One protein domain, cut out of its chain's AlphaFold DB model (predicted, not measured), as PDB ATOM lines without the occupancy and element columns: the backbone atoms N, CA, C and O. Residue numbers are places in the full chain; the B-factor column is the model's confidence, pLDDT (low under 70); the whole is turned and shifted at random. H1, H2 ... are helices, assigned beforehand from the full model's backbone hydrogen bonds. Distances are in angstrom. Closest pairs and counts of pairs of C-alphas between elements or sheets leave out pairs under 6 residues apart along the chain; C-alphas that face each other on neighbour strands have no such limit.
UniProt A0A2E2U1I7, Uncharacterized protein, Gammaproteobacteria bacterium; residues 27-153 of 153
ATOM      1  N   LYS A  27      -9.110 -52.523  10.714       93.56
ATOM      2  CA  LYS A  27      -9.497 -51.163  11.101       93.56
ATOM      3  C   LYS A  27     -10.165 -50.424   9.938       93.56
ATOM      4  O   LYS A  27     -11.219 -49.821  10.143       93.56
ATOM      5  N   LEU A  28      -9.572 -50.477   8.743       95.69
ATOM      6  CA  LEU A  28     -10.132 -49.856   7.542       95.69
ATOM      7  C   LEU A  28     -11.522 -50.417   7.218       95.69
ATOM      8  O   LEU A  28     -12.458 -49.640   7.037       95.69
ATOM      9  N   ASP A  29     -11.663 -51.741   7.205       97.06
ATOM     10  CA  ASP A  29     -12.917 -52.429   6.892       97.06
ATOM     11  C   ASP A  29     -14.032 -52.060   7.882       97.06
ATOM     12  O   ASP A  29     -15.155 -51.751   7.482       97.06
ATOM     13  N   ASN A  30     -13.718 -52.013   9.181       97.69
ATOM     14  CA  ASN A  30     -14.672 -51.621  10.220       97.69
ATOM     15  C   ASN A  30     -15.122 -50.159  10.078       97.69
ATOM     16  O   ASN A  30     -16.304 -49.843  10.249       97.69
ATOM     17  N   LEU A  31     -14.198 -49.251   9.748       97.94
ATOM     18  CA  LEU A  31     -14.536 -47.850   9.497       97.94
ATOM     19  C   LEU A  31     -15.361 -47.689   8.224       97.94
ATOM     20  O   LEU A  31     -16.299 -46.896   8.219       97.94
ATOM     21  N   ALA A  32     -15.055 -48.453   7.177       97.94
ATOM     22  CA  ALA A  32     -15.826 -48.466   5.944       97.94
ATOM     23  C   ALA A  32     -17.259 -48.963   6.182       97.94
ATOM     24  O   ALA A  32     -18.211 -48.321   5.739       97.94
ATOM     25  N   ALA A  33     -17.422 -50.046   6.948       98.56
ATOM     26  CA  ALA A  33     -18.731 -50.565   7.332       98.56
ATOM     27  C   ALA A  33     -19.550 -49.504   8.075       98.56
ATOM     28  O   ALA A  33     -20.680 -49.208   7.687       98.56
ATOM     29  N   CYS A  34     -18.956 -48.865   9.087       98.75
ATOM     30  CA  CYS A  34     -19.657 -47.842   9.850       98.75
ATOM     31  C   CYS A  34     -19.933 -46.560   9.067       98.75
ATOM     32  O   CYS A  34     -21.001 -45.970   9.230       98.75
ATOM     33  N   ALA A  35     -19.014 -46.141   8.197       98.56
ATOM     34  CA  ALA A  35     -19.257 -45.034   7.282       98.56
ATOM     35  C   ALA A  35     -20.448 -45.345   6.368       98.56
ATOM     36  O   ALA A  35     -21.319 -44.495   6.200       98.56
ATOM     37  N   GLY A  36     -20.528 -46.573   5.850       98.31
ATOM     38  CA  GLY A  36     -21.653 -47.033   5.044       98.31
ATOM     39  C   GLY A  36     -22.979 -47.003   5.803       98.31
ATOM     40  O   GLY A  36     -23.955 -46.464   5.294       98.31
ATOM     41  N   VAL A  37     -23.007 -47.489   7.047       98.69
ATOM     42  CA  VAL A  37     -24.205 -47.439   7.905       98.69
ATOM     43  C   VAL A  37     -24.683 -45.999   8.125       98.69
ATOM     44  O   VAL A  37     -25.862 -45.701   7.945       98.69
ATOM     45  N   VAL A  38     -23.774 -45.086   8.477       98.69
ATOM     46  CA  VAL A  38     -24.120 -43.681   8.748       98.69
ATOM     47  C   VAL A  38     -24.558 -42.943   7.481       98.69
ATOM     48  O   VAL A  38     -25.545 -42.212   7.515       98.69
ATOM     49  N   ILE A  39     -23.887 -43.164   6.345       98.31
ATOM     50  CA  ILE A  39     -24.308 -42.608   5.047       98.31
ATOM     51  C   ILE A  39     -25.672 -43.172   4.641       98.31
ATOM     52  O   ILE A  39     -26.516 -42.431   4.140       98.31
ATOM     53  N   GLY A  40     -25.906 -44.466   4.864       97.69
ATOM     54  CA  GLY A  40     -27.191 -45.110   4.627       97.69
ATOM     55  C   GLY A  40     -28.314 -44.478   5.447       97.69
ATOM     56  O   GLY A  40     -29.351 -44.146   4.883       97.69
ATOM     57  N   ASN A  41     -28.086 -44.217   6.741       98.19
ATOM     58  CA  ASN A  41     -29.053 -43.502   7.581       98.19
ATOM     59  C   ASN A  41     -29.321 -42.091   7.051       98.19
ATOM     60  O   ASN A  41     -30.469 -41.730   6.828       98.19
ATOM     61  N   GLY A  42     -28.264 -41.330   6.755       97.81
ATOM     62  CA  GLY A  42     -28.414 -40.008   6.151       97.81
ATOM     63  C   GLY A  42     -29.176 -40.055   4.824       97.81
ATOM     64  O   GLY A  42     -29.905 -39.131   4.491       97.81
ATOM     65  N   SER A  43     -29.038 -41.131   4.047       96.69
ATOM     66  CA  SER A  43     -29.763 -41.297   2.780       96.69
ATOM     67  C   SER A  43     -31.264 -41.477   3.010       96.69
ATOM     68  O   SER A  43     -32.065 -40.959   2.237       96.69
ATOM     69  N   VAL A  44     -31.652 -42.152   4.095       95.75
ATOM     70  CA  VAL A  44     -33.049 -42.210   4.548       95.75
ATOM     71  C   VAL A  44     -33.540 -40.813   4.931       95.75
ATOM     72  O   VAL A  44     -34.579 -40.393   4.427       95.75
ATOM     73  N   ASP A  45     -32.768 -40.056   5.718       96.44
ATOM     74  CA  ASP A  45     -33.113 -38.674   6.090       96.44
ATOM     75  C   ASP A  45     -33.305 -37.786   4.845       96.44
ATOM     76  O   ASP A  45     -34.285 -37.045   4.737       96.44
ATOM     77  N   PHE A  46     -32.431 -37.940   3.843       95.81
ATOM     78  CA  PHE A  46     -32.546 -37.263   2.552       95.81
ATOM     79  C   PHE A  46     -33.881 -37.568   1.861       95.81
ATOM     80  O   PHE A  46     -34.562 -36.648   1.403       95.81
ATOM     81  N   TYR A  47     -34.281 -38.844   1.794       92.88
ATOM     82  CA  TYR A  47     -35.563 -39.251   1.205       92.88
ATOM     83  C   TYR A  47     -36.772 -38.707   1.972       92.88
ATOM     84  O   TYR A  47     -37.817 -38.454   1.374       92.88
ATOM     85  N   MET A  48     -36.625 -38.480   3.276       92.56
ATOM     86  CA  MET A  48     -37.641 -37.842   4.116       92.56
ATOM     87  C   MET A  48     -37.652 -36.307   3.990       92.56
ATOM     88  O   MET A  48     -38.470 -35.643   4.626       92.56
ATOM     89  N   GLY A  49     -36.794 -35.739   3.136       94.62
ATOM     90  CA  GLY A  49     -36.714 -34.306   2.856       94.62
ATOM     91  C   GLY A  49     -35.726 -33.539   3.736       94.62
ATOM     92  O   GLY A  49     -35.662 -32.315   3.632       94.62
ATOM     93  N   ASP A  50     -34.943 -34.227   4.569       96.62
ATOM     94  CA  ASP A  50     -33.911 -33.626   5.415       96.62
ATOM     95  C   ASP A  50     -32.516 -33.770   4.778       96.62
ATOM     96  O   ASP A  50     -31.682 -34.594   5.160       96.62
ATOM     97  N   GLU A  51     -32.254 -32.942   3.760       95.88
ATOM     98  CA  GLU A  51     -30.947 -32.904   3.082       95.88
ATOM     99  C   GLU A  51     -29.806 -32.484   4.030       95.88
ATOM    100  O   GLU A  51     -28.661 -32.888   3.821       95.88
ATOM    101  N   GLN A  52     -30.094 -31.710   5.081       96.75
ATOM    102  CA  GLN A  52     -29.071 -31.266   6.027       96.75
ATOM    103  C   GLN A  52     -28.578 -32.430   6.893       96.75
ATOM    104  O   GLN A  52     -27.368 -32.602   7.037       96.75
ATOM    105  N   SER A  53     -29.488 -33.264   7.402       96.88
ATOM    106  CA  SER A  53     -29.117 -34.468   8.155       96.88
ATOM    107  C   SER A  53     -28.288 -35.440   7.310       96.88
ATOM    108  O   SER A  53     -27.296 -35.991   7.799       96.88
ATOM    109  N   PHE A  54     -28.597 -35.574   6.012       97.44
ATOM    110  CA  PHE A  54     -27.732 -36.298   5.077       97.44
ATOM    111  C   PHE A  54     -26.326 -35.697   4.993       97.44
ATOM    112  O   PHE A  54     -25.335 -36.422   5.113       97.44
ATOM    113  N   ASP A  55     -26.224 -34.382   4.775       96.69
ATOM    114  CA  ASP A  55     -24.937 -33.708   4.619       96.69
ATOM    115  C   ASP A  55     -24.087 -33.851   5.896       96.69
ATOM    116  O   ASP A  55     -22.884 -34.114   5.808       96.69
ATOM    117  N   ASP A  56     -24.687 -33.755   7.083       97.06
ATOM    118  CA  ASP A  56     -23.996 -33.936   8.365       97.06
ATOM    119  C   ASP A  56     -23.523 -35.384   8.570       97.06
ATOM    120  O   ASP A  56     -22.355 -35.617   8.910       97.06
ATOM    121  N   ALA A  57     -24.382 -36.367   8.286       97.62
ATOM    122  CA  ALA A  57     -24.035 -37.785   8.341       97.62
ATOM    123  C   ALA A  57     -22.876 -38.124   7.391       97.62
ATOM    124  O   ALA A  57     -21.866 -38.710   7.798       97.62
ATOM    125  N   ALA A  58     -22.984 -37.700   6.131       96.88
ATOM    126  CA  ALA A  58     -21.982 -37.969   5.113       96.88
ATOM    127  C   ALA A  58     -20.656 -37.252   5.413       96.88
ATOM    128  O   ALA A  58     -19.583 -37.811   5.171       96.88
ATOM    129  N   ASN A  59     -20.705 -36.049   5.999       95.19
ATOM    130  CA  ASN A  59     -19.512 -35.349   6.462       95.19
ATOM    131  C   ASN A  59     -18.780 -36.126   7.558       95.19
ATOM    132  O   ASN A  59     -17.572 -36.328   7.432       95.19
ATOM    133  N   ILE A  60     -19.485 -36.583   8.596       96.12
ATOM    134  CA  ILE A  60     -18.893 -37.381   9.682       96.12
ATOM    135  C   ILE A  60     -18.270 -38.660   9.117       96.12
ATOM    136  O   ILE A  60     -17.101 -38.951   9.384       96.12
ATOM    137  N   ALA A  61     -19.027 -39.387   8.296       97.25
ATOM    138  CA  ALA A  61     -18.614 -40.665   7.739       97.25
ATOM    139  C   ALA A  61     -17.379 -40.565   6.846       97.25
ATOM    140  O   ALA A  61     -16.376 -41.234   7.108       97.25
ATOM    141  N   TYR A  62     -17.402 -39.693   5.835       94.12
ATOM    142  CA  TYR A  62     -16.256 -39.544   4.941       94.12
ATOM    143  C   TYR A  62     -15.044 -38.965   5.650       94.12
ATOM    144  O   TYR A  62     -13.925 -39.386   5.366       94.12
ATOM    145  N   SER A  63     -15.229 -38.024   6.577       93.56
ATOM    146  CA  SER A  63     -14.097 -37.475   7.314       93.56
ATOM    147  C   SER A  63     -13.409 -38.542   8.171       93.56
ATOM    148  O   SER A  63     -12.183 -38.652   8.138       93.56
ATOM    149  N   ALA A  64     -14.172 -39.377   8.876       95.38
ATOM    150  CA  ALA A  64     -13.615 -40.461   9.676       95.38
ATOM    151  C   ALA A  64     -12.917 -41.514   8.800       95.38
ATOM    152  O   ALA A  64     -11.752 -41.833   9.037       95.38
ATOM    153  N   TYR A  65     -13.585 -41.997   7.750       94.88
ATOM    154  CA  TYR A  65     -13.051 -43.013   6.839       94.88
ATOM    155  C   TYR A  65     -11.772 -42.549   6.126       94.88
ATOM    156  O   TYR A  65     -10.750 -43.235   6.149       94.88
ATOM    157  N   LEU A  66     -11.782 -41.336   5.562       91.38
ATOM    158  CA  LEU A  66     -10.620 -40.789   4.859       91.38
ATOM    159  C   LEU A  66      -9.440 -40.518   5.800       91.38
ATOM    160  O   LEU A  66      -8.295 -40.644   5.369       91.38
ATOM    161  N   SER A  67      -9.692 -40.177   7.071       93.00
ATOM    162  CA  SER A  67      -8.612 -39.995   8.051       93.00
ATOM    163  C   SER A  67      -7.760 -41.255   8.208       93.00
ATOM    164  O   SER A  67      -6.541 -41.155   8.328       93.00
ATOM    165  N   GLU A  68      -8.386 -42.432   8.137       94.00
ATOM    166  CA  GLU A  68      -7.684 -43.706   8.206       94.00
ATOM    167  C   GLU A  68      -6.978 -44.016   6.888       94.00
ATOM    168  O   GLU A  68      -5.795 -44.344   6.905       94.00
ATOM    169  N   ILE A  69      -7.648 -43.832   5.743       91.38
ATOM    170  CA  ILE A  69      -7.045 -44.068   4.419       91.38
ATOM    171  C   ILE A  69      -5.720 -43.314   4.264       91.38
ATOM    172  O   ILE A  69      -4.727 -43.880   3.801       91.38
ATOM    173  N   PHE A  70      -5.690 -42.042   4.667       88.12
ATOM    174  CA  PHE A  70      -4.486 -41.219   4.559       88.12
ATOM    175  C   PHE A  70      -3.404 -41.570   5.584       88.12
ATOM    176  O   PHE A  70      -2.234 -41.296   5.323       88.12
ATOM    177  N   ALA A  71      -3.765 -42.169   6.721       88.00
ATOM    178  CA  ALA A  71      -2.815 -42.571   7.753       88.00
ATOM    179  C   ALA A  71      -2.202 -43.958   7.491       88.00
ATOM    180  O   ALA A  71      -1.013 -44.157   7.732       88.00
ATOM    181  N   GLY A  72      -3.000 -44.913   7.007       82.19
ATOM    182  CA  GLY A  72      -2.614 -46.326   6.947       82.19
ATOM    183  C   GLY A  72      -1.814 -46.738   5.710       82.19
ATOM    184  O   GLY A  72      -1.183 -47.790   5.732       82.19
ATOM    185  N   GLY A  73      -1.786 -45.927   4.644       83.81
ATOM    186  CA  GLY A  73      -0.983 -46.232   3.449       83.81
ATOM    187  C   GLY A  73      -1.426 -47.505   2.713       83.81
ATOM    188  O   GLY A  73      -0.589 -48.247   2.202       83.81
ATOM    189  N   TYR A  74      -2.735 -47.759   2.687       88.81
ATOM    190  CA  TYR A  74      -3.355 -48.974   2.154       88.81
ATOM    191  C   TYR A  74      -3.107 -49.206   0.658       88.81
ATOM    192  O   TYR A  74      -2.997 -48.267  -0.140       88.81
ATOM    193  N   GLY A  75      -3.069 -50.482   0.262       90.00
ATOM    194  CA  GLY A  75      -2.992 -50.881  -1.138       90.00
ATOM    195  C   GLY A  75      -4.323 -50.689  -1.873       90.00
ATOM    196  O   GLY A  75      -5.392 -50.651  -1.275       90.00
ATOM    197  N   GLN A  76      -4.278 -50.634  -3.208       89.81
ATOM    198  CA  GLN A  76      -5.480 -50.449  -4.040       89.81
ATOM    199  C   GLN A  76      -6.536 -51.547  -3.850       89.81
ATOM    200  O   GLN A  76      -7.731 -51.277  -3.939       89.81
ATOM    201  N   ASN A  77      -6.110 -52.785  -3.584       92.12
ATOM    202  CA  ASN A  77      -7.042 -53.882  -3.331       92.12
ATOM    203  C   ASN A  77      -7.775 -53.706  -1.999       92.12
ATOM    204  O   ASN A  77      -8.983 -53.910  -1.966       92.12
ATOM    205  N   ASP A  78      -7.073 -53.286  -0.946       92.06
ATOM    206  CA  ASP A  78      -7.672 -53.054   0.374       92.06
ATOM    207  C   ASP A  78      -8.685 -51.907   0.299       92.06
ATOM    208  O   ASP A  78      -9.814 -52.042   0.755       92.06
ATOM    209  N   LEU A  79      -8.327 -50.816  -0.390       93.25
ATOM    210  CA  LEU A  79      -9.238 -49.694  -0.633       93.25
ATOM    211  C   LEU A  79     -10.492 -50.123  -1.405       93.25
ATOM    212  O   LEU A  79     -11.598 -49.726  -1.061       93.25
ATOM    213  N   LYS A  80     -10.341 -50.981  -2.421       94.06
ATOM    214  CA  LYS A  80     -11.481 -51.501  -3.184       94.06
ATOM    215  C   LYS A  80     -12.407 -52.359  -2.321       94.06
ATOM    216  O   LYS A  80     -13.622 -52.282  -2.490       94.06
ATOM    217  N   VAL A  81     -11.852 -53.190  -1.440       94.44
ATOM    218  CA  VAL A  81     -12.640 -54.004  -0.502       94.44
ATOM    219  C   VAL A  81     -13.379 -53.099   0.480       94.44
ATOM    220  O   VAL A  81     -14.587 -53.248   0.643       94.44
ATOM    221  N   ALA A  82     -12.696 -52.109   1.048       95.94
ATOM    222  CA  ALA A  82     -13.302 -51.131   1.940       95.94
ATOM    223  C   ALA A  82     -14.449 -50.363   1.254       95.94
ATOM    224  O   ALA A  82     -15.546 -50.279   1.800       95.94
ATOM    225  N   ASP A  83     -14.267 -49.904   0.014       93.19
ATOM    226  CA  ASP A  83     -15.325 -49.224  -0.743       93.19
ATOM    227  C   ASP A  83     -16.533 -50.141  -1.028       93.19
ATOM    228  O   ASP A  83     -17.680 -49.689  -0.994       93.19
ATOM    229  N   GLN A  84     -16.306 -51.441  -1.260       96.06
ATOM    230  CA  GLN A  84     -17.384 -52.429  -1.395       96.06
ATOM    231  C   GLN A  84     -18.137 -52.644  -0.079       96.06
ATOM    232  O   GLN A  84     -19.367 -52.715  -0.085       96.06
ATOM    233  N   ILE A  85     -17.421 -52.726   1.044       98.00
ATOM    234  CA  ILE A  85     -18.011 -52.846   2.381       98.00
ATOM    235  C   ILE A  85     -18.849 -51.606   2.704       98.00
ATOM    236  O   ILE A  85     -19.973 -51.739   3.195       98.00
ATOM    237  N   LEU A  86     -18.331 -50.413   2.400       97.62
ATOM    238  CA  LEU A  86     -19.045 -49.153   2.572       97.62
ATOM    239  C   LEU A  86     -20.347 -49.167   1.771       97.62
ATOM    240  O   LEU A  86     -21.416 -49.007   2.356       97.62
ATOM    241  N   GLY A  87     -20.272 -49.414   0.458       95.12
ATOM    242  CA  GLY A  87     -21.451 -49.447  -0.412       95.12
ATOM    243  C   GLY A  87     -22.488 -50.479   0.037       95.12
ATOM    244  O   GLY A  87     -23.662 -50.152   0.178       95.12
ATOM    245  N   GLY A  88     -22.047 -51.693   0.378       97.12
ATOM    246  CA  GLY A  88     -22.940 -52.743   0.869       97.12
ATOM    247  C   GLY A  88     -23.669 -52.370   2.165       97.12
ATOM    248  O   GLY A  88     -24.823 -52.750   2.352       97.12
ATOM    249  N   ASN A  89     -23.037 -51.595   3.052       98.31
ATOM    250  CA  ASN A  89     -23.682 -51.124   4.281       98.31
ATOM    251  C   ASN A  89     -24.607 -49.917   4.060       98.31
ATOM    252  O   ASN A  89     -25.596 -49.802   4.783       98.31
ATOM    253  N   VAL A  90     -24.347 -49.070   3.056       97.25
ATOM    254  CA  VAL A  90     -25.318 -48.049   2.613       97.25
ATOM    255  C   VAL A  90     -26.599 -48.736   2.141       97.25
ATOM    256  O   VAL A  90     -27.682 -48.451   2.657       97.25
ATOM    257  N   ASP A  91     -26.461 -49.698   1.226       95.38
ATOM    258  CA  ASP A  91     -27.588 -50.442   0.657       95.38
ATOM    259  C   ASP A  91     -28.362 -51.211   1.732       95.38
ATOM    260  O   ASP A  91     -29.594 -51.227   1.714       95.38
ATOM    261  N   LYS A  92     -27.658 -51.800   2.709       96.94
ATOM    262  CA  LYS A  92     -28.269 -52.482   3.859       96.94
ATOM    263  C   LYS A  92     -29.261 -51.577   4.594       96.94
ATOM    264  O   LYS A  92     -30.384 -52.001   4.854       96.94
ATOM    265  N   ILE A  93     -28.864 -50.348   4.930       97.56
ATOM    266  CA  ILE A  93     -29.714 -49.429   5.698       97.56
ATOM    267  C   ILE A  93     -30.890 -48.922   4.863       97.56
ATOM    268  O   ILE A  93     -32.028 -48.943   5.333       97.56
ATOM    269  N   ILE A  94     -30.647 -48.537   3.607       94.31
ATOM    270  CA  ILE A  94     -31.715 -48.102   2.695       94.31
ATOM    271  C   ILE A  94     -32.731 -49.234   2.485       94.31
ATOM    272  O   ILE A  94     -33.941 -49.012   2.522       94.31
ATOM    273  N   SER A  95     -32.258 -50.470   2.311       94.88
ATOM    274  CA  SER A  95     -33.117 -51.645   2.168       94.88
ATOM    275  C   SER A  95     -33.921 -51.933   3.437       94.88
ATOM    276  O   SER A  95     -35.112 -52.242   3.341       94.88
ATOM    277  N   ALA A  96     -33.316 -51.788   4.621       95.31
ATOM    278  CA  ALA A  96     -34.020 -51.932   5.892       95.31
ATOM    279  C   ALA A  96     -35.166 -50.915   6.017       95.31
ATOM    280  O   ALA A  96     -36.275 -51.299   6.377       95.31
ATOM    281  N   TYR A  97     -34.940 -49.655   5.639       93.88
ATOM    282  CA  TYR A  97     -35.993 -48.637   5.601       93.88
ATOM    283  C   TYR A  97     -37.105 -48.985   4.601       93.88
ATOM    284  O   TYR A  97     -38.273 -49.067   4.976       93.88
ATOM    285  N   ASN A  98     -36.745 -49.278   3.348       92.56
ATOM    286  CA  ASN A  98     -37.709 -49.562   2.278       92.56
ATOM    287  C   ASN A  98     -38.556 -50.821   2.524       92.56
ATOM    288  O   ASN A  98     -39.626 -50.964   1.939       92.56
ATOM    289  N   SER A  99     -38.067 -51.750   3.346       94.25
ATOM    290  CA  SER A  99     -38.766 -52.992   3.695       94.25
ATOM    291  C   SER A  99     -39.458 -52.947   5.062       94.25
ATOM    292  O   SER A  99     -39.859 -53.998   5.554       94.25
ATOM    293  N   GLU A 100     -39.580 -51.764   5.679       89.12
ATOM    294  CA  GLU A 100     -40.146 -51.569   7.027       89.12
ATOM    295  C   GLU A 100     -39.431 -52.396   8.122       89.12
ATOM    296  O   GLU A 100     -39.984 -52.676   9.184       89.12
ATOM    297  N   ASN A 101     -38.163 -52.754   7.889       92.88
ATOM    298  CA  ASN A 101     -37.303 -53.533   8.787       92.88
ATOM    299  C   ASN A 101     -36.223 -52.676   9.464       92.88
ATOM    300  O   ASN A 101     -35.189 -53.191   9.897       92.88
ATOM    301  N   PHE A 102     -36.433 -51.365   9.567       91.56
ATOM    302  CA  PHE A 102     -35.572 -50.498  10.368       91.56
ATOM    303  C   PHE A 102     -35.906 -50.692  11.857       91.56
ATOM    304  O   PHE A 102     -36.711 -49.971  12.444       91.56
ATOM    305  N   THR A 103     -35.343 -51.741  12.456       95.56
ATOM    306  CA  THR A 103     -35.625 -52.151  13.838       95.56
ATOM    307  C   THR A 103     -34.786 -51.383  14.864       95.56
ATOM    308  O   THR A 103     -33.874 -50.629  14.520       95.56
ATOM    309  N   ALA A 104     -35.053 -51.623  16.153       96.25
ATOM    310  CA  ALA A 104     -34.212 -51.128  17.242       96.25
ATOM    311  C   ALA A 104     -32.747 -51.585  17.109       96.25
ATOM    312  O   ALA A 104     -31.844 -50.803  17.389       96.25
ATOM    313  N   ASP A 105     -32.501 -52.803  16.620       96.94
ATOM    314  CA  ASP A 105     -31.138 -53.308  16.413       96.94
ATOM    315  C   ASP A 105     -30.413 -52.535  15.303       96.94
ATOM    316  O   ASP A 105     -29.245 -52.187  15.455       96.94
ATOM    317  N   VAL A 106     -31.116 -52.209  14.210       96.06
ATOM    318  CA  VAL A 106     -30.578 -51.369  13.123       96.06
ATOM    319  C   VAL A 106     -30.307 -49.947  13.618       96.06
ATOM    320  O   VAL A 106     -29.305 -49.341  13.245       96.06
ATOM    321  N   TYR A 107     -31.162 -49.416  14.491       96.25
ATOM    322  CA  TYR A 107     -30.939 -48.115  15.114       96.25
ATOM    323  C   TYR A 107     -29.701 -48.109  16.031       96.25
ATOM    324  O   TYR A 107     -28.861 -47.214  15.922       96.25
ATOM    325  N   GLU A 108     -29.541 -49.112  16.900       98.06
ATOM    326  CA  GLU A 108     -28.366 -49.238  17.778       98.06
ATOM    327  C   GLU A 108     -27.072 -49.470  16.978       98.06
ATOM    328  O   GLU A 108     -26.056 -48.839  17.264       98.06
ATOM    329  N   GLU A 109     -27.157 -50.286  15.922       98.19
ATOM    330  CA  GLU A 109     -26.467 -50.135  14.634       98.19
ATOM    331  C   GLU A 109     -25.828 -48.761  14.367       98.19
ATOM    332  O   GLU A 109     -24.634 -48.495  14.555       98.19
ATOM    333  N   VAL A 110     -26.697 -47.883  13.872       98.44
ATOM    334  CA  VAL A 110     -26.383 -46.528  13.426       98.44
ATOM    335  C   VAL A 110     -25.727 -45.718  14.539       98.44
ATOM    336  O   VAL A 110     -24.683 -45.099  14.321       98.44
ATOM    337  N   VAL A 111     -26.284 -45.751  15.752       98.31
ATOM    338  CA  VAL A 111     -25.746 -45.017  16.906       98.31
ATOM    339  C   VAL A 111     -24.341 -45.504  17.274       98.31
ATOM    340  O   VAL A 111     -23.445 -44.693  17.539       98.31
ATOM    341  N   GLY A 112     -24.118 -46.818  17.280       98.50
ATOM    342  CA  GLY A 112     -22.814 -47.432  17.513       98.50
ATOM    343  C   GLY A 112     -21.785 -46.977  16.484       98.50
ATOM    344  O   GLY A 112     -20.669 -46.589  16.847       98.50
ATOM    345  N   CYS A 113     -22.182 -46.922  15.215       98.69
ATOM    346  CA  CYS A 113     -21.315 -46.439  14.154       98.69
ATOM    347  C   CYS A 113     -21.017 -44.942  14.251       98.69
ATOM    348  O   CYS A 113     -19.847 -44.575  14.156       98.69
ATOM    349  N   TYR A 114     -21.985 -44.078  14.573       98.50
ATOM    350  CA  TYR A 114     -21.691 -42.669  14.867       98.50
ATOM    351  C   TYR A 114     -20.644 -42.511  15.978       98.50
ATOM    352  O   TYR A 114     -19.707 -41.725  15.832       98.50
ATOM    353  N   ARG A 115     -20.749 -43.284  17.070       98.38
ATOM    354  CA  ARG A 115     -19.766 -43.258  18.172       98.38
ATOM    355  C   ARG A 115     -18.379 -43.717  17.714       98.38
ATOM    356  O   ARG A 115     -17.383 -43.085  18.067       98.38
ATOM    357  N   SER A 116     -18.311 -44.792  16.928       98.06
ATOM    358  CA  SER A 116     -17.056 -45.323  16.382       98.06
ATOM    359  C   SER A 116     -16.363 -44.309  15.465       98.06
ATOM    360  O   SER A 116     -15.182 -44.003  15.636       98.06
ATOM    361  N   LEU A 117     -17.116 -43.705  14.546       98.19
ATOM    362  CA  LEU A 117     -16.599 -42.701  13.619       98.19
ATOM    363  C   LEU A 117     -16.180 -41.420  14.348       98.19
ATOM    364  O   LEU A 117     -15.121 -40.872  14.054       98.19
ATOM    365  N   ALA A 118     -16.948 -40.971  15.346       97.56
ATOM    366  CA  ALA A 118     -16.571 -39.833  16.182       97.56
ATOM    367  C   ALA A 118     -15.246 -40.079  16.920       97.56
ATOM    368  O   ALA A 118     -14.393 -39.193  16.974       97.56
ATOM    369  N   LYS A 119     -15.032 -41.296  17.438       97.38
ATOM    370  CA  LYS A 119     -13.747 -41.692  18.021       97.38
ATOM    371  C   LYS A 119     -12.614 -41.597  16.997       97.38
ATOM    372  O   LYS A 119     -11.597 -40.973  17.291       97.38
ATOM    373  N   GLN A 120     -12.805 -42.135  15.793       96.62
ATOM    374  CA  GLN A 120     -11.802 -42.050  14.730       96.62
ATOM    375  C   GLN A 120     -11.510 -40.602  14.310       96.62
ATOM    376  O   GLN A 120     -10.358 -40.277  14.045       96.62
ATOM    377  N   LEU A 121     -12.505 -39.707  14.283       95.00
ATOM    378  CA  LEU A 121     -12.276 -38.281  14.012       95.00
ATOM    379  C   LEU A 121     -11.356 -37.638  15.055       95.00
ATOM    380  O   LEU A 121     -10.509 -36.824  14.693       95.00
ATOM    381  N   MET A 122     -11.507 -38.003  16.331       95.19
ATOM    382  CA  MET A 122     -10.639 -37.512  17.403       95.19
ATOM    383  C   MET A 122      -9.218 -38.080  17.286       95.19
ATOM    384  O   MET A 122      -8.252 -37.332  17.410       95.19
ATOM    385  N   GLU A 123      -9.080 -39.379  17.006       94.00
ATOM    386  CA  GLU A 123      -7.775 -40.038  16.835       94.00
ATOM    387  C   GLU A 123      -7.042 -39.569  15.566       94.00
ATOM    388  O   GLU A 123      -5.825 -39.405  15.569       94.00
ATOM    389  N   GLY A 124      -7.783 -39.324  14.486       91.06
ATOM    390  CA  GLY A 124      -7.273 -38.906  13.182       91.06
ATOM    391  C   GLY A 124      -7.205 -37.392  12.978       91.06
ATOM    392  O   GLY A 124      -6.908 -36.955  11.865       91.06
ATOM    393  N   ALA A 125      -7.484 -36.580  14.004       89.56
ATOM    394  CA  ALA A 125      -7.641 -35.129  13.880       89.56
ATOM    395  C   ALA A 125      -6.434 -34.437  13.223       89.56
ATOM    396  O   ALA A 125      -6.600 -33.562  12.374       89.56
ATOM    397  N   GLU A 126      -5.213 -34.851  13.561       91.44
ATOM    398  CA  GLU A 126      -4.002 -34.290  12.954       91.44
ATOM    399  C   GLU A 126      -3.887 -34.661  11.468       91.44
ATOM    400  O   GLU A 126      -3.660 -33.792  10.624       91.44
ATOM    401  N   THR A 127      -4.119 -35.931  11.118       90.06
ATOM    402  CA  THR A 127      -4.134 -36.400   9.722       90.06
ATOM    403  C   THR A 127      -5.148 -35.622   8.891       90.06
ATOM    404  O   THR A 127      -4.859 -35.229   7.759       90.06
ATOM    405  N   ILE A 128      -6.318 -35.366   9.472       84.75
ATOM    406  CA  ILE A 128      -7.396 -34.569   8.890       84.75
ATOM    407  C   ILE A 128      -6.929 -33.142   8.589       84.75
ATOM    408  O   ILE A 128      -7.063 -32.674   7.455       84.75
ATOM    409  N   ILE A 129      -6.361 -32.459   9.585       87.69
ATOM    410  CA  ILE A 129      -5.895 -31.071   9.460       87.69
ATOM    411  C   ILE A 129      -4.786 -30.981   8.405       87.69
ATOM    412  O   ILE A 129      -4.847 -30.149   7.500       87.69
ATOM    413  N   ASN A 130      -3.820 -31.897   8.452       89.88
ATOM    414  CA  ASN A 130      -2.670 -31.898   7.549       89.88
ATOM    415  C   ASN A 130      -3.044 -32.210   6.091       89.88
ATOM    416  O   ASN A 130      -2.331 -31.816   5.168       89.88
ATOM    417  N   ASN A 131      -4.172 -32.889   5.858       84.56
ATOM    418  CA  ASN A 131      -4.646 -33.264   4.524       84.56
ATOM    419  C   ASN A 131      -5.916 -32.505   4.099       84.56
ATOM    420  O   ASN A 131      -6.591 -32.912   3.145       84.56
ATOM    421  N   GLN A 132      -6.217 -31.374   4.754       81.50
ATOM    422  CA  GLN A 132      -7.513 -30.702   4.641       81.50
ATOM    423  C   GLN A 132      -7.895 -30.279   3.209       81.50
ATOM    424  O   GLN A 132      -9.070 -30.262   2.844       81.50
ATOM    425  N   SER A 133      -6.922 -29.946   2.365       83.19
ATOM    426  CA  SER A 133      -7.183 -29.569   0.972       83.19
ATOM    427  C   SER A 133      -7.503 -30.778   0.087       83.19
ATOM    428  O   SER A 133      -8.429 -30.728  -0.721       83.19
ATOM    429  N   LYS A 134      -6.775 -31.887   0.265       80.31
ATOM    430  CA  LYS A 134      -6.926 -33.111  -0.540       80.31
ATOM    431  C   LYS A 134      -8.251 -33.807  -0.257       80.31
ATOM    432  O   LYS A 134      -8.993 -34.131  -1.181       80.31
ATOM    433  N   TRP A 135      -8.565 -34.008   1.020       82.56
ATOM    434  CA  TRP A 135      -9.771 -34.736   1.407       82.56
ATOM    435  C   TRP A 135     -11.054 -33.915   1.189       82.56
ATOM    436  O   TRP A 135     -12.095 -34.512   0.957       82.56
ATOM    437  N   LYS A 136     -11.006 -32.568   1.193       84.81
ATOM    438  CA  LYS A 136     -12.200 -31.727   1.034       84.81
ATOM    439  C   LYS A 136     -12.795 -31.921  -0.353       84.81
ATOM    440  O   LYS A 136     -13.978 -32.202  -0.464       84.81
ATOM    441  N   ASN A 137     -11.960 -31.867  -1.388       86.50
ATOM    442  CA  ASN A 137     -12.412 -32.091  -2.758       86.50
ATOM    443  C   ASN A 137     -12.953 -33.511  -2.961       86.50
ATOM    444  O   ASN A 137     -13.997 -33.676  -3.589       86.50
ATOM    445  N   LEU A 138     -12.264 -34.525  -2.425       86.19
ATOM    446  CA  LEU A 138     -12.712 -35.918  -2.503       86.19
ATOM    447  C   LEU A 138     -14.055 -36.110  -1.796       86.19
ATOM    448  O   LEU A 138     -14.998 -36.597  -2.408       86.19
ATOM    449  N   LYS A 139     -14.163 -35.653  -0.547       89.00
ATOM    450  CA  LYS A 139     -15.388 -35.710   0.248       89.00
ATOM    451  C   LYS A 139     -16.540 -34.997  -0.453       89.00
ATOM    452  O   LYS A 139     -17.575 -35.611  -0.673       89.00
ATOM    453  N   ASP A 140     -16.359 -33.737  -0.841       90.19
ATOM    454  CA  ASP A 140     -17.418 -32.940  -1.466       90.19
ATOM    455  C   ASP A 140     -17.878 -33.574  -2.791       90.19
ATOM    456  O   ASP A 140     -19.072 -33.604  -3.092       90.19
ATOM    457  N   THR A 141     -16.946 -34.144  -3.564       89.94
ATOM    458  CA  THR A 141     -17.262 -34.874  -4.801       89.94
ATOM    459  C   THR A 141     -18.054 -36.146  -4.514       89.94
ATOM    460  O   THR A 141     -19.044 -36.409  -5.202       89.94
ATOM    461  N   SER A 142     -17.658 -36.928  -3.508       87.94
ATOM    462  CA  SER A 142     -18.362 -38.149  -3.112       87.94
ATOM    463  C   SER A 142     -19.769 -37.847  -2.597       87.94
ATOM    464  O   SER A 142     -20.732 -38.397  -3.125       87.94
ATOM    465  N   ILE A 143     -19.911 -36.897  -1.667       91.25
ATOM    466  CA  ILE A 143     -21.207 -36.441  -1.138       91.25
ATOM    467  C   ILE A 143     -22.094 -35.931  -2.277       91.25
ATOM    468  O   ILE A 143     -23.238 -36.355  -2.423       91.25
ATOM    469  N   GLY A 144     -21.562 -35.071  -3.149       92.00
ATOM    470  CA  GLY A 144     -22.309 -34.563  -4.296       92.00
ATOM    471  C   GLY A 144     -22.737 -35.665  -5.267       92.00
ATOM    472  O   GLY A 144     -23.803 -35.571  -5.872       92.00
ATOM    473  N   THR A 145     -21.928 -36.714  -5.425       90.56
ATOM    474  CA  THR A 145     -22.265 -37.877  -6.257       90.56
ATOM    475  C   THR A 145     -23.386 -38.695  -5.641       90.56
ATOM    476  O   THR A 145     -24.356 -38.977  -6.340       90.56
ATOM    477  N   LEU A 146     -23.312 -38.975  -4.339       90.44
ATOM    478  CA  LEU A 146     -24.383 -39.644  -3.607       90.44
ATOM    479  C   LEU A 146     -25.698 -38.872  -3.722       90.44
ATOM    480  O   LEU A 146     -26.690 -39.447  -4.145       90.44
ATOM    481  N   LYS A 147     -25.703 -37.551  -3.498       92.19
ATOM    482  CA  LYS A 147     -26.925 -36.739  -3.662       92.19
ATOM    483  C   LYS A 147     -27.517 -36.818  -5.064       92.19
ATOM    484  O   LYS A 147     -28.734 -36.864  -5.215       92.19
ATOM    485  N   ARG A 148     -26.683 -36.835  -6.110       91.50
ATOM    486  CA  ARG A 148     -27.175 -37.013  -7.488       91.50
ATOM    487  C   ARG A 148     -27.820 -38.382  -7.685       91.50
ATOM    488  O   ARG A 148     -28.829 -38.451  -8.372       91.50
ATOM    489  N   MET A 149     -27.250 -39.433  -7.099       88.50
ATOM    490  CA  MET A 149     -27.819 -40.780  -7.155       88.50
ATOM    491  C   MET A 149     -29.140 -40.859  -6.385       88.50
ATOM    492  O   MET A 149     -30.122 -41.335  -6.939       88.50
ATOM    493  N   LEU A 150     -29.191 -40.313  -5.165       87.50
ATOM    494  CA  LEU A 150     -30.399 -40.293  -4.335       87.50
ATOM    495  C   LEU A 150     -31.542 -39.505  -4.984       87.50
ATOM    496  O   LEU A 150     -32.687 -39.905  -4.867       87.50
ATOM    497  N   ARG A 151     -31.251 -38.415  -5.704       89.56
ATOM    498  CA  ARG A 151     -32.265 -37.645  -6.457       89.56
ATOM    499  C   ARG A 151     -32.764 -38.341  -7.727       89.56
ATOM    500  O   ARG A 151     -33.759 -37.896  -8.292       89.56
ATOM    501  N   ALA A 152     -32.019 -39.318  -8.241       85.81
ATOM    502  CA  ALA A 152     -32.338 -40.013  -9.486       85.81
ATOM    503  C   ALA A 152     -33.136 -41.308  -9.272       85.81
ATOM    504  O   ALA A 152     -33.703 -41.814 -10.241       85.81
ATOM    505  N   GLY A 153     -33.134 -41.846  -8.047       66.44
ATOM    506  CA  GLY A 153     -33.993 -42.951  -7.612       66.44
ATOM    507  C   GLY A 153     -35.291 -42.434  -7.020       66.44
ATOM    508  O   GLY A 153     -36.322 -43.094  -7.264       66.44
TER     509      GLY A 153
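Overview. This is residues 27 to 153 of the 153 residues of an uncharacterized protein of Gammaproteobacteria bacterium (UniProt A0A2E2U1I7). A helical hairpin, H1 and H2, forms the core; H4 crosses one side of it, while H3 packs on H1 and H6 on H2. Short H5 turns the chain at one end between H4 and H6. The printed part has 127 residues, with six named helices, H1 to H6 in order, and no named strand: all helix, with mostly crossed packing, most touching helices standing at steep angles. It is compact, radius of gyration of the C-alphas 13.9 A, and only just elongated, spanning 41 by 27 by 27 A.

Arrangement. H1, residues 27 to 47, and H2, residues 51 to 72, are the hubs, touching four helices each. They form a hairpin at a shallow tilt of 12 degrees, opposite ways, with closest C-alphas Gly 42 and Phe 54 at 3.9 A. H3, residues 76 to 98, touches H1 at Gly 40 and Val 90, C-alphas 4.0 A apart, the same way at a tilt of 34.8 degrees, only just shallow. H4, residues 104 to 123, touches H1 with residues 109 to 117 alone, at a steep tilt of 58 degrees; the closest C-alphas, Cys 34 and Cys 113, are 4.8 A apart. H5, residues 125 to 130, touches H2, with C-alphas Ser 67 and Ile 128 closest at 5.6 A. H6, residues 132 to 150, touches H2 at Tyr 62 and Lys 139, C-alphas 6.1 A apart, at a steep tilt of 45 degrees. H3 and H6 are apart. Each O i to N i+4 pair is within hydrogen-bond range in H1, H3, H4 and H5, against 17 of 18 in H2 and 13 of 15 in H6.

Along the chain. H1 begins at C-alpha 27 (-9.497, -51.163, 11.101) and is 30.3 A long; H2 measures 31.6 A, H3 32.9 A, H4 28.7 A. H6 measures 26.4 A and ends at C-alpha 150 (-30.399, -40.293, -4.335).

Size, cuts and confidence. The farthest C-alphas, Glu 100 and Asn 130, are 42.3 A apart. The printed part has no cut, and its five links between helices are tight. Residue 153 alone is under 70 in pLDDT.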